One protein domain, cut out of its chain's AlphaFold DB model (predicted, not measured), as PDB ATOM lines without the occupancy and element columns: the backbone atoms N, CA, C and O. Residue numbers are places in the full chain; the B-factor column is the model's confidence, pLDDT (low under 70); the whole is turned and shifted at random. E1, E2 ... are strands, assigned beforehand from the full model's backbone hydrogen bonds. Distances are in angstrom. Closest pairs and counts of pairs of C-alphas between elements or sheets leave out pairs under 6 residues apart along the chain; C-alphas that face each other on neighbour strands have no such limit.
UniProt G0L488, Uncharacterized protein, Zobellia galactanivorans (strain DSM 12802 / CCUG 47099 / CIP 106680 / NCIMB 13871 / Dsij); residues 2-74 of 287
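AT A GLANCE: This is residues 2 to 74 of the 287 residues of an uncharacterized protein of Zobellia galactanivorans (strain DSM 12802 / CCUG 47099 / CIP 106680 / NCIMB 13871 / Dsij) (UniProt G0L488). Little regular structure is here: a small antiparallel sheet, with E1 and E3 beside different ends of the longer E2 in its middle, sits among long loops. The 73 printed residues have no named helix and three named strands, E1, E2, E3 along the chain and across the sheet; the class is all strand, with 12 residues in named elements. The whole is compact, radius of gyration of the C-alphas 11.9 A, spanning 34 by 27 by 20 A.

HOW THE PARTS SIT: Start at E2, residues 27 to 32. E1, residues 5 to 7, is antiparallel to it; find N 31 and O 6 within hydrogen-bond range, 2.9 A. E3, residues 44 to 46, is antiparallel too, with N 28 and O 45 at 2.9 A. These hairpins form a meander, each strand the antiparallel neighbour of the one before.

IN THESE COORDINATES: Find E1, 6.9 A long, from C-alpha 5 at (81.264, -88.489, 10.755). E2 runs 16.7 A. E3, 6.7 A, ends at C-alpha 46 at (89.934, -100.681, 4.505).

THE WHOLE: The printed part has no cut; both links are long. The farthest C-alphas, Ser 51 and Pro 73, are 34.5 A apart. Confidence is low at residues 2 to 3 and 70 to 73.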
ATOM      1  N   GLN A   2      78.342 -78.826  15.429       49.16
ATOM      2  CA  GLN A   2      77.966 -80.238  15.370       49.16
ATOM      3  C   GLN A   2      78.861 -80.938  14.338       49.16
ATOM      4  O   GLN A   2      79.166 -80.372  13.292       49.16
ATOM      5  N   TYR A   3      79.343 -82.129  14.670       64.50
ATOM      6  CA  TYR A   3      80.295 -82.881  13.862       64.50
ATOM      7  C   TYR A   3      79.844 -84.335  13.863       64.50
ATOM      8  O   TYR A   3      79.921 -85.011  14.889       64.50
ATOM      9  N   GLU A   4      79.326 -84.795  12.729       81.81
ATOM     10  CA  GLU A   4      78.832 -86.156  12.568       81.81
ATOM     11  C   GLU A   4      79.578 -86.819  11.408       81.81
ATOM     12  O   GLU A   4      79.334 -86.523  10.239       81.81
ATOM     13  N   ILE A   5      80.534 -87.693  11.746       86.19
ATOM     14  CA  ILE A   5      81.264 -88.489  10.755       86.19
ATOM     15  C   ILE A   5      80.417 -89.690  10.368       86.19
ATOM     16  O   ILE A   5      80.119 -90.537  11.218       86.19
ATOM     17  N   ILE A   6      80.157 -89.817   9.075       88.56
ATOM     18  CA  ILE A   6      79.608 -91.022   8.459       88.56
ATOM     19  C   ILE A   6      80.566 -91.538   7.383       88.56
ATOM     20  O   ILE A   6      81.500 -90.844   6.985       88.56
ATOM     21  N   TYR A   7      80.351 -92.767   6.923       90.81
ATOM     22  CA  TYR A   7      81.015 -93.254   5.717       90.81
ATOM     23  C   TYR A   7      80.426 -92.579   4.480       90.81
ATOM     24  O   TYR A   7      79.222 -92.315   4.433       90.81
ATOM     25  N   VAL A   8      81.266 -92.351   3.473       88.62
ATOM     26  CA  VAL A   8      80.801 -91.991   2.134       88.62
ATOM     27  C   VAL A   8      79.891 -93.115   1.615       88.62
ATOM     28  O   VAL A   8      80.289 -94.283   1.667       88.62
ATOM     29  N   PRO A   9      78.672 -92.804   1.129       84.50
ATOM     30  CA  PRO A   9      77.786 -93.795   0.535       84.50
ATOM     31  C   PRO A   9      78.461 -94.545  -0.613       84.50
ATOM     32  O   PRO A   9      79.143 -93.953  -1.450       84.50
ATOM     33  N   TYR A  10      78.246 -95.857  -0.669       82.12
ATOM     34  CA  TYR A  10      78.867 -96.683  -1.693       82.12
ATOM     35  C   TYR A  10      78.336 -96.346  -3.094       82.12
ATOM     36  O   TYR A  10      77.149 -96.476  -3.385       82.12
ATOM     37  N   THR A  11      79.264 -95.996  -3.977       79.19
ATOM     38  CA  THR A  11      79.124 -95.986  -5.437       79.19
ATOM     39  C   THR A  11      80.327 -96.714  -6.059       79.19
ATOM     40  O   THR A  11      81.369 -96.823  -5.399       79.19
ATOM     41  N   PRO A  12      80.264 -97.166  -7.326       76.88
ATOM     42  CA  PRO A  12      81.396 -97.829  -7.999       76.88
ATOM     43  C   PRO A  12      82.725 -97.040  -7.996       76.88
ATOM     44  O   PRO A  12      83.799 -97.625  -8.182       76.88
ATOM     45  N   ASN A  13      82.655 -95.723  -7.759       81.88
ATOM     46  CA  ASN A  13      83.793 -94.799  -7.722       81.88
ATOM     47  C   ASN A  13      84.066 -94.198  -6.329       81.88
ATOM     48  O   ASN A  13      85.012 -93.431  -6.174       81.88
ATOM     49  N   SER A  14      83.266 -94.546  -5.315       86.50
ATOM     50  CA  SER A  14      83.395 -94.014  -3.945       86.50
ATOM     51  C   SER A  14      84.619 -94.527  -3.182       86.50
ATOM     52  O   SER A  14      85.070 -93.878  -2.239       86.50
ATOM     53  N   LYS A  15      85.155 -95.694  -3.562       91.31
ATOM     54  CA  LYS A  15      86.285 -96.324  -2.871       91.31
ATOM     55  C   LYS A  15      87.619 -95.922  -3.485       91.31
ATOM     56  O   LYS A  15      87.751 -95.844  -4.707       91.31
ATOM     57  N   LYS A  16      88.619 -95.735  -2.625       93.25
ATOM     58  CA  LYS A  16      89.999 -95.399  -3.004       93.25
ATOM     59  C   LYS A  16      90.957 -96.544  -2.688       93.25
ATOM     60  O   LYS A  16      90.566 -97.579  -2.137       93.25
ATOM     61  N   ASP A  17      92.209 -96.364  -3.066       95.56
ATOM     62  CA  ASP A  17      93.273 -97.304  -2.746       95.56
ATOM     63  C   ASP A  17      93.653 -97.168  -1.269       95.56
ATOM     64  O   ASP A  17      93.666 -96.072  -0.714       95.56
ATOM     65  N   CYS A  18      93.924 -98.287  -0.599       95.31
ATOM     66  CA  CYS A  18      94.296 -98.248   0.813       95.31
ATOM     67  C   CYS A  18      95.736 -97.729   0.975       95.31
ATOM     68  O   CYS A  18      96.648 -98.365   0.443       95.31
ATOM     69  N   PRO A  19      95.988 -96.673   1.774       95.38
ATOM     70  CA  PRO A  19      97.336 -96.133   1.968       95.38
ATOM     71  C   PRO A  19      98.256 -97.076   2.757       95.38
ATOM     72  O   PRO A  19      99.471 -96.938   2.691       95.38
ATOM     73  N   LYS A  20      97.700 -98.046   3.504       95.94
ATOM     74  CA  LYS A  20      98.483 -99.022   4.282       95.94
ATOM     75  C   LYS A  20      98.928-100.230   3.456       95.94
ATOM     76  O   LYS A  20     100.057-100.671   3.603       95.94
ATOM     77  N   CYS A  21      98.039-100.812   2.647       95.12
ATOM     78  CA  CYS A  21      98.322-102.069   1.933       95.12
ATOM     79  C   CYS A  21      98.347-101.941   0.404       95.12
ATOM     80  O   CYS A  21      98.508-102.950  -0.276       95.12
ATOM     81  N   GLY A  22      98.104-100.750  -0.150       94.44
ATOM     82  CA  GLY A  22      98.036-100.517  -1.598       94.44
ATOM     83  C   GLY A  22      96.840-101.176  -2.302       94.44
ATOM     84  O   GLY A  22      96.741-101.139  -3.526       94.44
ATOM     85  N   GLY A  23      95.920-101.801  -1.555       93.06
ATOM     86  CA  GLY A  23      94.770-102.508  -2.116       93.06
ATOM     87  C   GLY A  23      93.859-101.586  -2.927       93.06
ATOM     88  O   GLY A  23      93.294-100.642  -2.372       93.06
ATOM     89  N   LYS A  24      93.669-101.898  -4.214       93.94
ATOM     90  CA  LYS A  24      92.860-101.104  -5.149       93.94
ATOM     91  C   LYS A  24      91.381-101.056  -4.768       93.94
ATOM     92  O   LYS A  24      90.791-102.107  -4.531       93.94
ATOM     93  N   LYS A  25      90.785 -99.855  -4.729       92.38
ATOM     94  CA  LYS A  25      89.354 -99.627  -4.401       92.38
ATOM     95  C   LYS A  25      88.872-100.350  -3.126       92.38
ATOM     96  O   LYS A  25      87.747-100.839  -3.070       92.38
ATOM     97  N   THR A  26      89.719-100.423  -2.101       93.38
ATOM     98  CA  THR A  26      89.395-101.103  -0.831       93.38
ATOM     99  C   THR A  26      89.124-100.152   0.324       93.38
ATOM    100  O   THR A  26      88.697-100.592   1.387       93.38
ATOM    101  N   LEU A  27      89.405 -98.860   0.158       94.94
ATOM    102  CA  LEU A  27      89.252 -97.873   1.213       94.94
ATOM    103  C   LEU A  27      87.887 -97.196   1.119       94.94
ATOM    104  O   LEU A  27      87.592 -96.517   0.134       94.94
ATOM    105  N   THR A  28      87.082 -97.347   2.168       94.44
ATOM    106  CA  THR A  28      85.826 -96.614   2.342       94.44
ATOM    107  C   THR A  28      86.106 -95.325   3.113       94.44
ATOM    108  O   THR A  28      86.515 -95.378   4.275       94.44
ATOM    109  N   LEU A  29      85.905 -94.175   2.466       93.56
ATOM    110  CA  LEU A  29      86.199 -92.854   3.027       93.56
ATOM    111  C   LEU A  29      85.156 -92.392   4.047       93.56
ATOM    112  O   LEU A  29      84.019 -92.871   4.076       93.56
ATOM    113  N   PHE A  30      85.540 -91.410   4.855       92.62
ATOM    114  CA  PHE A  30      84.631 -90.682   5.734       92.62
ATOM    115  C   PHE A  30      84.147 -89.377   5.090       92.62
ATOM    116  O   PHE A  30      84.859 -88.763   4.298       92.62
ATOM    117  N   MET A  31      82.976 -88.894   5.502       89.81
ATOM    118  CA  MET A  31      82.471 -87.553   5.190       89.81
ATOM    119  C   MET A  31      81.782 -86.922   6.402       89.81
ATOM    120  O   MET A  31      81.347 -87.617   7.328       89.81
ATOM    121  N   ASN A  32      81.685 -85.596   6.407       87.06
ATOM    122  CA  ASN A  32      80.856 -84.861   7.352       87.06
ATOM    123  C   ASN A  32      79.398 -84.901   6.872       87.06
ATOM    124  O   ASN A  32      79.075 -84.396   5.800       87.06
ATOM    125  N   ARG A  33      78.503 -85.490   7.673       83.31
ATOM    126  CA  ARG A  33      77.085 -85.639   7.319       83.31
ATOM    127  C   ARG A  33      76.378 -84.302   7.087       83.31
ATOM    128  O   ARG A  33      75.465 -84.247   6.271       83.31
ATOM    129  N   LEU A  34      76.769 -83.255   7.814       81.88
ATOM    130  CA  LEU A  34      76.098 -81.955   7.782       81.88
ATOM    131  C   LEU A  34      76.526 -81.118   6.576       81.88
ATOM    132  O   LEU A  34      75.685 -80.475   5.958       81.88
ATOM    133  N   THR A  35      77.820 -81.123   6.245       83.69
ATOM    134  CA  THR A  35      78.359 -80.314   5.137       83.69
ATOM    135  C   THR A  35      78.419 -81.079   3.817       83.69
ATOM    136  O   THR A  35      78.466 -80.465   2.756       83.69
ATOM    137  N   GLY A  36      78.411 -82.413   3.855       83.19
ATOM    138  CA  GLY A  36      78.654 -83.254   2.682       83.19
ATOM    139  C   GLY A  36      80.133 -83.359   2.296       83.19
ATOM    140  O   GLY A  36      80.474 -84.068   1.354       83.19
ATOM    141  N   GLU A  37      81.030 -82.668   2.999       89.06
ATOM    142  CA  GLU A  37      82.449 -82.649   2.650       89.06
ATOM    143  C   GLU A  37      83.128 -83.975   3.011       89.06
ATOM    144  O   GLU A  37      82.955 -84.518   4.109       89.06
ATOM    145  N   VAL A  38      83.928 -84.487   2.082       90.00
ATOM    146  CA  VAL A  38      84.669 -85.742   2.218       90.00
ATOM    147  C   VAL A  38      85.997 -85.468   2.923       90.00
ATOM    148  O   VAL A  38      86.619 -84.426   2.730       90.00
ATOM    149  N   TYR A  39      86.457 -86.381   3.773       91.38
ATOM    150  CA  TYR A  39      87.806 -86.266   4.330       91.38
ATOM    151  C   TYR A  39      88.852 -86.707   3.298       91.38
ATOM    152  O   TYR A  39      88.539 -87.518   2.428       91.38
ATOM    153  N   PRO A  40      90.100 -86.211   3.390       91.12
ATOM    154  CA  PRO A  40      91.194 -86.699   2.554       91.12
ATOM    155  C   PRO A  40      91.275 -88.231   2.534       91.12
ATOM    156  O   PRO A  40      90.906 -88.885   3.510       91.12
ATOM    157  N   ASP A  41      91.807 -88.801   1.456       89.38
ATOM    158  CA  ASP A  41      91.908 -90.254   1.243       89.38
ATOM    159  C   ASP A  41      92.835 -90.987   2.229       89.38
ATOM    160  O   ASP A  41      92.899 -92.213   2.251       89.38
ATOM    161  N   THR A  42      93.466 -90.256   3.142       91.00
ATOM    162  CA  THR A  42      94.091 -90.795   4.349       91.00
ATOM    163  C   THR A  42      93.088 -91.158   5.448       91.00
ATOM    164  O   THR A  42      93.484 -91.740   6.450       91.00
ATOM    165  N   PHE A  43      91.811 -90.786   5.346       93.56
ATOM    166  CA  PHE A  43      90.789 -91.029   6.369       93.56
ATOM    167  C   PHE A  43      89.718 -91.985   5.848       93.56
ATOM    168  O   PHE A  43      88.812 -91.608   5.103       93.56
ATOM    169  N   GLY A  44      89.784 -93.233   6.301       93.94
ATOM    170  CA  GLY A  44      88.842 -94.268   5.906       93.94
ATOM    171  C   GLY A  44      89.094 -95.602   6.593       93.94
ATOM    172  O   GLY A  44      90.024 -95.750   7.390       93.94
ATOM    173  N   THR A  45      88.267 -96.578   6.237       95.88
ATOM    174  CA  THR A  45      88.355 -97.964   6.704       95.88
ATOM    175  C   THR A  45      88.587 -98.882   5.508       95.88
ATOM    176  O   THR A  45      87.851 -98.821   4.524       95.88
ATOM    177  N   CYS A  46      89.625 -99.718   5.563       95.69
ATOM    178  CA  CYS A  46      89.934-100.681   4.505       95.69
ATOM    179  C   CYS A  46      89.056-101.925   4.638       95.69
ATOM    180  O   CYS A  46      89.029-102.535   5.697       95.69
ATOM    181  N   ASP A  47      88.403-102.378   3.575       93.00
ATOM    182  CA  ASP A  47      87.512-103.548   3.634       93.00
ATOM    183  C   ASP A  47      88.223-104.843   4.061       93.00
ATOM    184  O   ASP A  47      87.602-105.756   4.601       93.00
ATOM    185  N   ARG A  48      89.544-104.924   3.858       91.69
ATOM    186  CA  ARG A  48      90.391-106.042   4.293       91.69
ATOM    187  C   ARG A  48      90.671-105.949   5.798       91.69
ATOM    188  O   ARG A  48      91.813-105.759   6.213       91.69
ATOM    189  N   GLN A  49      89.626-106.016   6.619       89.75
ATOM    190  CA  GLN A  49      89.727-105.813   8.069       89.75
ATOM    191  C   GLN A  49      90.666-106.820   8.744       89.75
ATOM    192  O   GLN A  49      91.458-106.420   9.587       89.75
ATOM    193  N   GLU A  50      90.642-108.086   8.327       84.94
ATOM    194  CA  GLU A  50      91.472-109.134   8.935       84.94
ATOM    195  C   GLU A  50      92.948-109.048   8.518       84.94
ATOM    196  O   GLU A  50      93.832-109.139   9.362       84.94
ATOM    197  N   SER A  51      93.235-108.824   7.230       92.50
ATOM    198  CA  SER A  51      94.616-108.814   6.718       92.50
ATOM    199  C   SER A  51      95.290-107.440   6.734       92.50
ATOM    200  O   SER A  51      96.514-107.353   6.755       92.50
ATOM    201  N   CYS A  52      94.524-106.346   6.722       95.12
ATOM    202  CA  CYS A  52      95.056-104.982   6.743       95.12
ATOM    203  C   CYS A  52      94.678-104.229   8.022       95.12
ATOM    204  O   CYS A  52      95.535-103.579   8.628       95.12
ATOM    205  N   GLY A  53      93.401-104.271   8.413       92.62
ATOM    206  CA  GLY A  53      92.897-103.609   9.622       92.62
ATOM    207  C   GLY A  53      93.019-102.081   9.623       92.62
ATOM    208  O   GLY A  53      92.952-101.461  10.681       92.62
ATOM    209  N   TYR A  54      93.244-101.446   8.467       95.75
ATOM    210  CA  TYR A  54      93.353 -99.988   8.395       95.75
ATOM    211  C   TYR A  54      92.007 -99.327   8.715       95.75
ATOM    212  O   TYR A  54      91.008 -99.592   8.045       95.75
ATOM    213  N   ASN A  55      91.997 -98.462   9.726       95.25
ATOM    214  CA  ASN A  55      90.852 -97.651  10.130       95.25
ATOM    215  C   ASN A  55      91.370 -96.334  10.715       95.25
ATOM    216  O   ASN A  55      91.756 -96.270  11.882       95.25
ATOM    217  N   ASN A  56      91.416 -95.293   9.887       94.88
ATOM    218  CA  ASN A  56      91.841 -93.964  10.305       94.88
ATOM    219  C   ASN A  56      90.640 -93.022  10.360       94.88
ATOM    220  O   ASN A  56      90.235 -92.437   9.352       94.88
ATOM    221  N   ARG A  57      90.054 -92.890  11.551       92.44
ATOM    222  CA  ARG A  57      88.886 -92.040  11.768       92.44
ATOM    223  C   ARG A  57      89.310 -90.582  12.012       92.44
ATOM    224  O   ARG A  57      90.144 -90.344  12.885       92.44
ATOM    225  N   PRO A  58      88.734 -89.602  11.291       89.62
ATOM    226  CA  PRO A  58      89.104 -88.202  11.453       89.62
ATOM    227  C   PRO A  58      88.762 -87.678  12.853       89.62
ATOM    228  O   PRO A  58      87.834 -88.146  13.518       89.62
ATOM    229  N   LYS A  59      89.557 -86.711  13.320       87.94
ATOM    230  CA  LYS A  59      89.341 -86.014  14.594       87.94
ATOM    231  C   LYS A  59      88.459 -84.791  14.350       87.94
ATOM    232  O   LYS A  59      88.366 -84.285  13.236       87.94
ATOM    233  N   ARG A  60      87.878 -84.238  15.417       78.25
ATOM    234  CA  ARG A  60      87.021 -83.037  15.343       78.25
ATOM    235  C   ARG A  60      87.713 -81.825  14.695       78.25
ATOM    236  O   ARG A  60      87.037 -80.969  14.143       78.25
ATOM    237  N   THR A  61      89.039 -81.736  14.794       81.19
ATOM    238  CA  THR A  61      89.858 -80.653  14.224       81.19
ATOM    239  C   THR A  61      90.362 -80.945  12.809       81.19
ATOM    240  O   THR A  61      91.014 -80.092  12.210       81.19
ATOM    241  N   THR A  62      90.098 -82.139  12.270       82.88
ATOM    242  CA  THR A  62      90.535 -82.526  10.928       82.88
ATOM    243  C   THR A  62      89.767 -81.720   9.885       82.88
ATOM    244  O   THR A  62      88.537 -81.729   9.873       82.88
ATOM    245  N   ARG A  63      90.501 -81.046   8.995       80.38
ATOM    246  CA  ARG A  63      89.917 -80.342   7.851       80.38
ATOM    247  C   ARG A  63      89.456 -81.350   6.802       80.38
ATOM    248  O   ARG A  63      90.169 -82.305   6.489       80.38
ATOM    249  N   THR A  64      88.258 -81.128   6.291       77.00
ATOM    250  CA  THR A  64      87.701 -81.835   5.142       77.00
ATOM    251  C   THR A  64      88.404 -81.385   3.857       77.00
ATOM    252  O   THR A  64      89.078 -80.350   3.823       77.00
ATOM    253  N   SER A  65      88.318 -82.196   2.806       74.62
ATOM    254  CA  SER A  65      88.752 -81.794   1.471       74.62
ATOM    255  C   SER A  65      87.708 -80.851   0.849       74.62
ATOM    256  O   SER A  65      86.593 -80.719   1.351       74.62
ATOM    257  N   LYS A  66      88.050 -80.198  -0.269       72.19
ATOM    258  CA  LYS A  66      87.080 -79.399  -1.046       72.19
ATOM    259  C   LYS A  66      86.042 -80.264  -1.784       72.19
ATOM    260  O   LYS A  66      85.147 -79.715  -2.420       72.19
ATOM    261  N   GLU A  67      86.175 -81.591  -1.756       78.75
ATOM    262  CA  GLU A  67      85.237 -82.501  -2.408       78.75
ATOM    263  C   GLU A  67      83.965 -82.616  -1.566       78.75
ATOM    264  O   GLU A  67      83.993 -83.065  -0.419       78.75
ATOM    265  N   VAL A  68      82.837 -82.200  -2.140       78.62
ATOM    266  CA  VAL A  68      81.526 -82.247  -1.489       78.62
ATOM    267  C   VAL A  68      80.675 -83.299  -2.180       78.62
ATOM    268  O   VAL A  68      80.286 -83.142  -3.336       78.62
ATOM    269  N   ILE A  69      80.330 -84.352  -1.448       76.12
ATOM    270  CA  ILE A  69      79.286 -85.288  -1.845       76.12
ATOM    271  C   ILE A  69      78.016 -84.822  -1.149       76.12
ATOM    272  O   ILE A  69      77.861 -84.986   0.060       76.12
ATOM    273  N   LYS A  70      77.088 -84.230  -1.911       68.56
ATOM    274  CA  LYS A  70      75.753 -83.943  -1.377       68.56
ATOM    275  C   LYS A  70      75.148 -85.274  -0.922       68.56
ATOM    276  O   LYS A  70      74.999 -86.163  -1.767       68.56
ATOM    277  N   PRO A  71      74.819 -85.446   0.371       63.38
ATOM    278  CA  PRO A  71      74.137 -86.647   0.810       63.38
ATOM    279  C   PRO A  71      72.843 -86.744   0.008       63.38
ATOM    280  O   PRO A  71      72.053 -85.797  -0.004       63.38
ATOM    281  N   THR A  72      72.625 -87.855  -0.690       66.44
ATOM    282  CA  THR A  72      71.300 -88.118  -1.241       66.44
ATOM    283  C   THR A  72      70.314 -88.137  -0.074       66.44
ATOM    284  O   THR A  72      70.627 -88.724   0.971       66.44
ATOM    285  N   PRO A  73      69.148 -87.475  -0.201       69.88
ATOM    286  CA  PRO A  73      68.138 -87.556   0.834       69.88
ATOM    287  C   PRO A  73      67.845 -89.036   1.100       69.88
ATOM    288  O   PRO A  73      67.765 -89.817   0.142       69.88
ATOM    289  N   PRO A  74      67.731 -89.452   2.372       76.69
ATOM    290  CA  PRO A  74      67.369 -90.825   2.670       76.69
ATOM    291  C   PRO A  74      66.056 -91.135   1.956       76.69
ATOM    292  O   PRO A  74      65.120 -90.330   1.989       76.69
TER     293      PRO A  74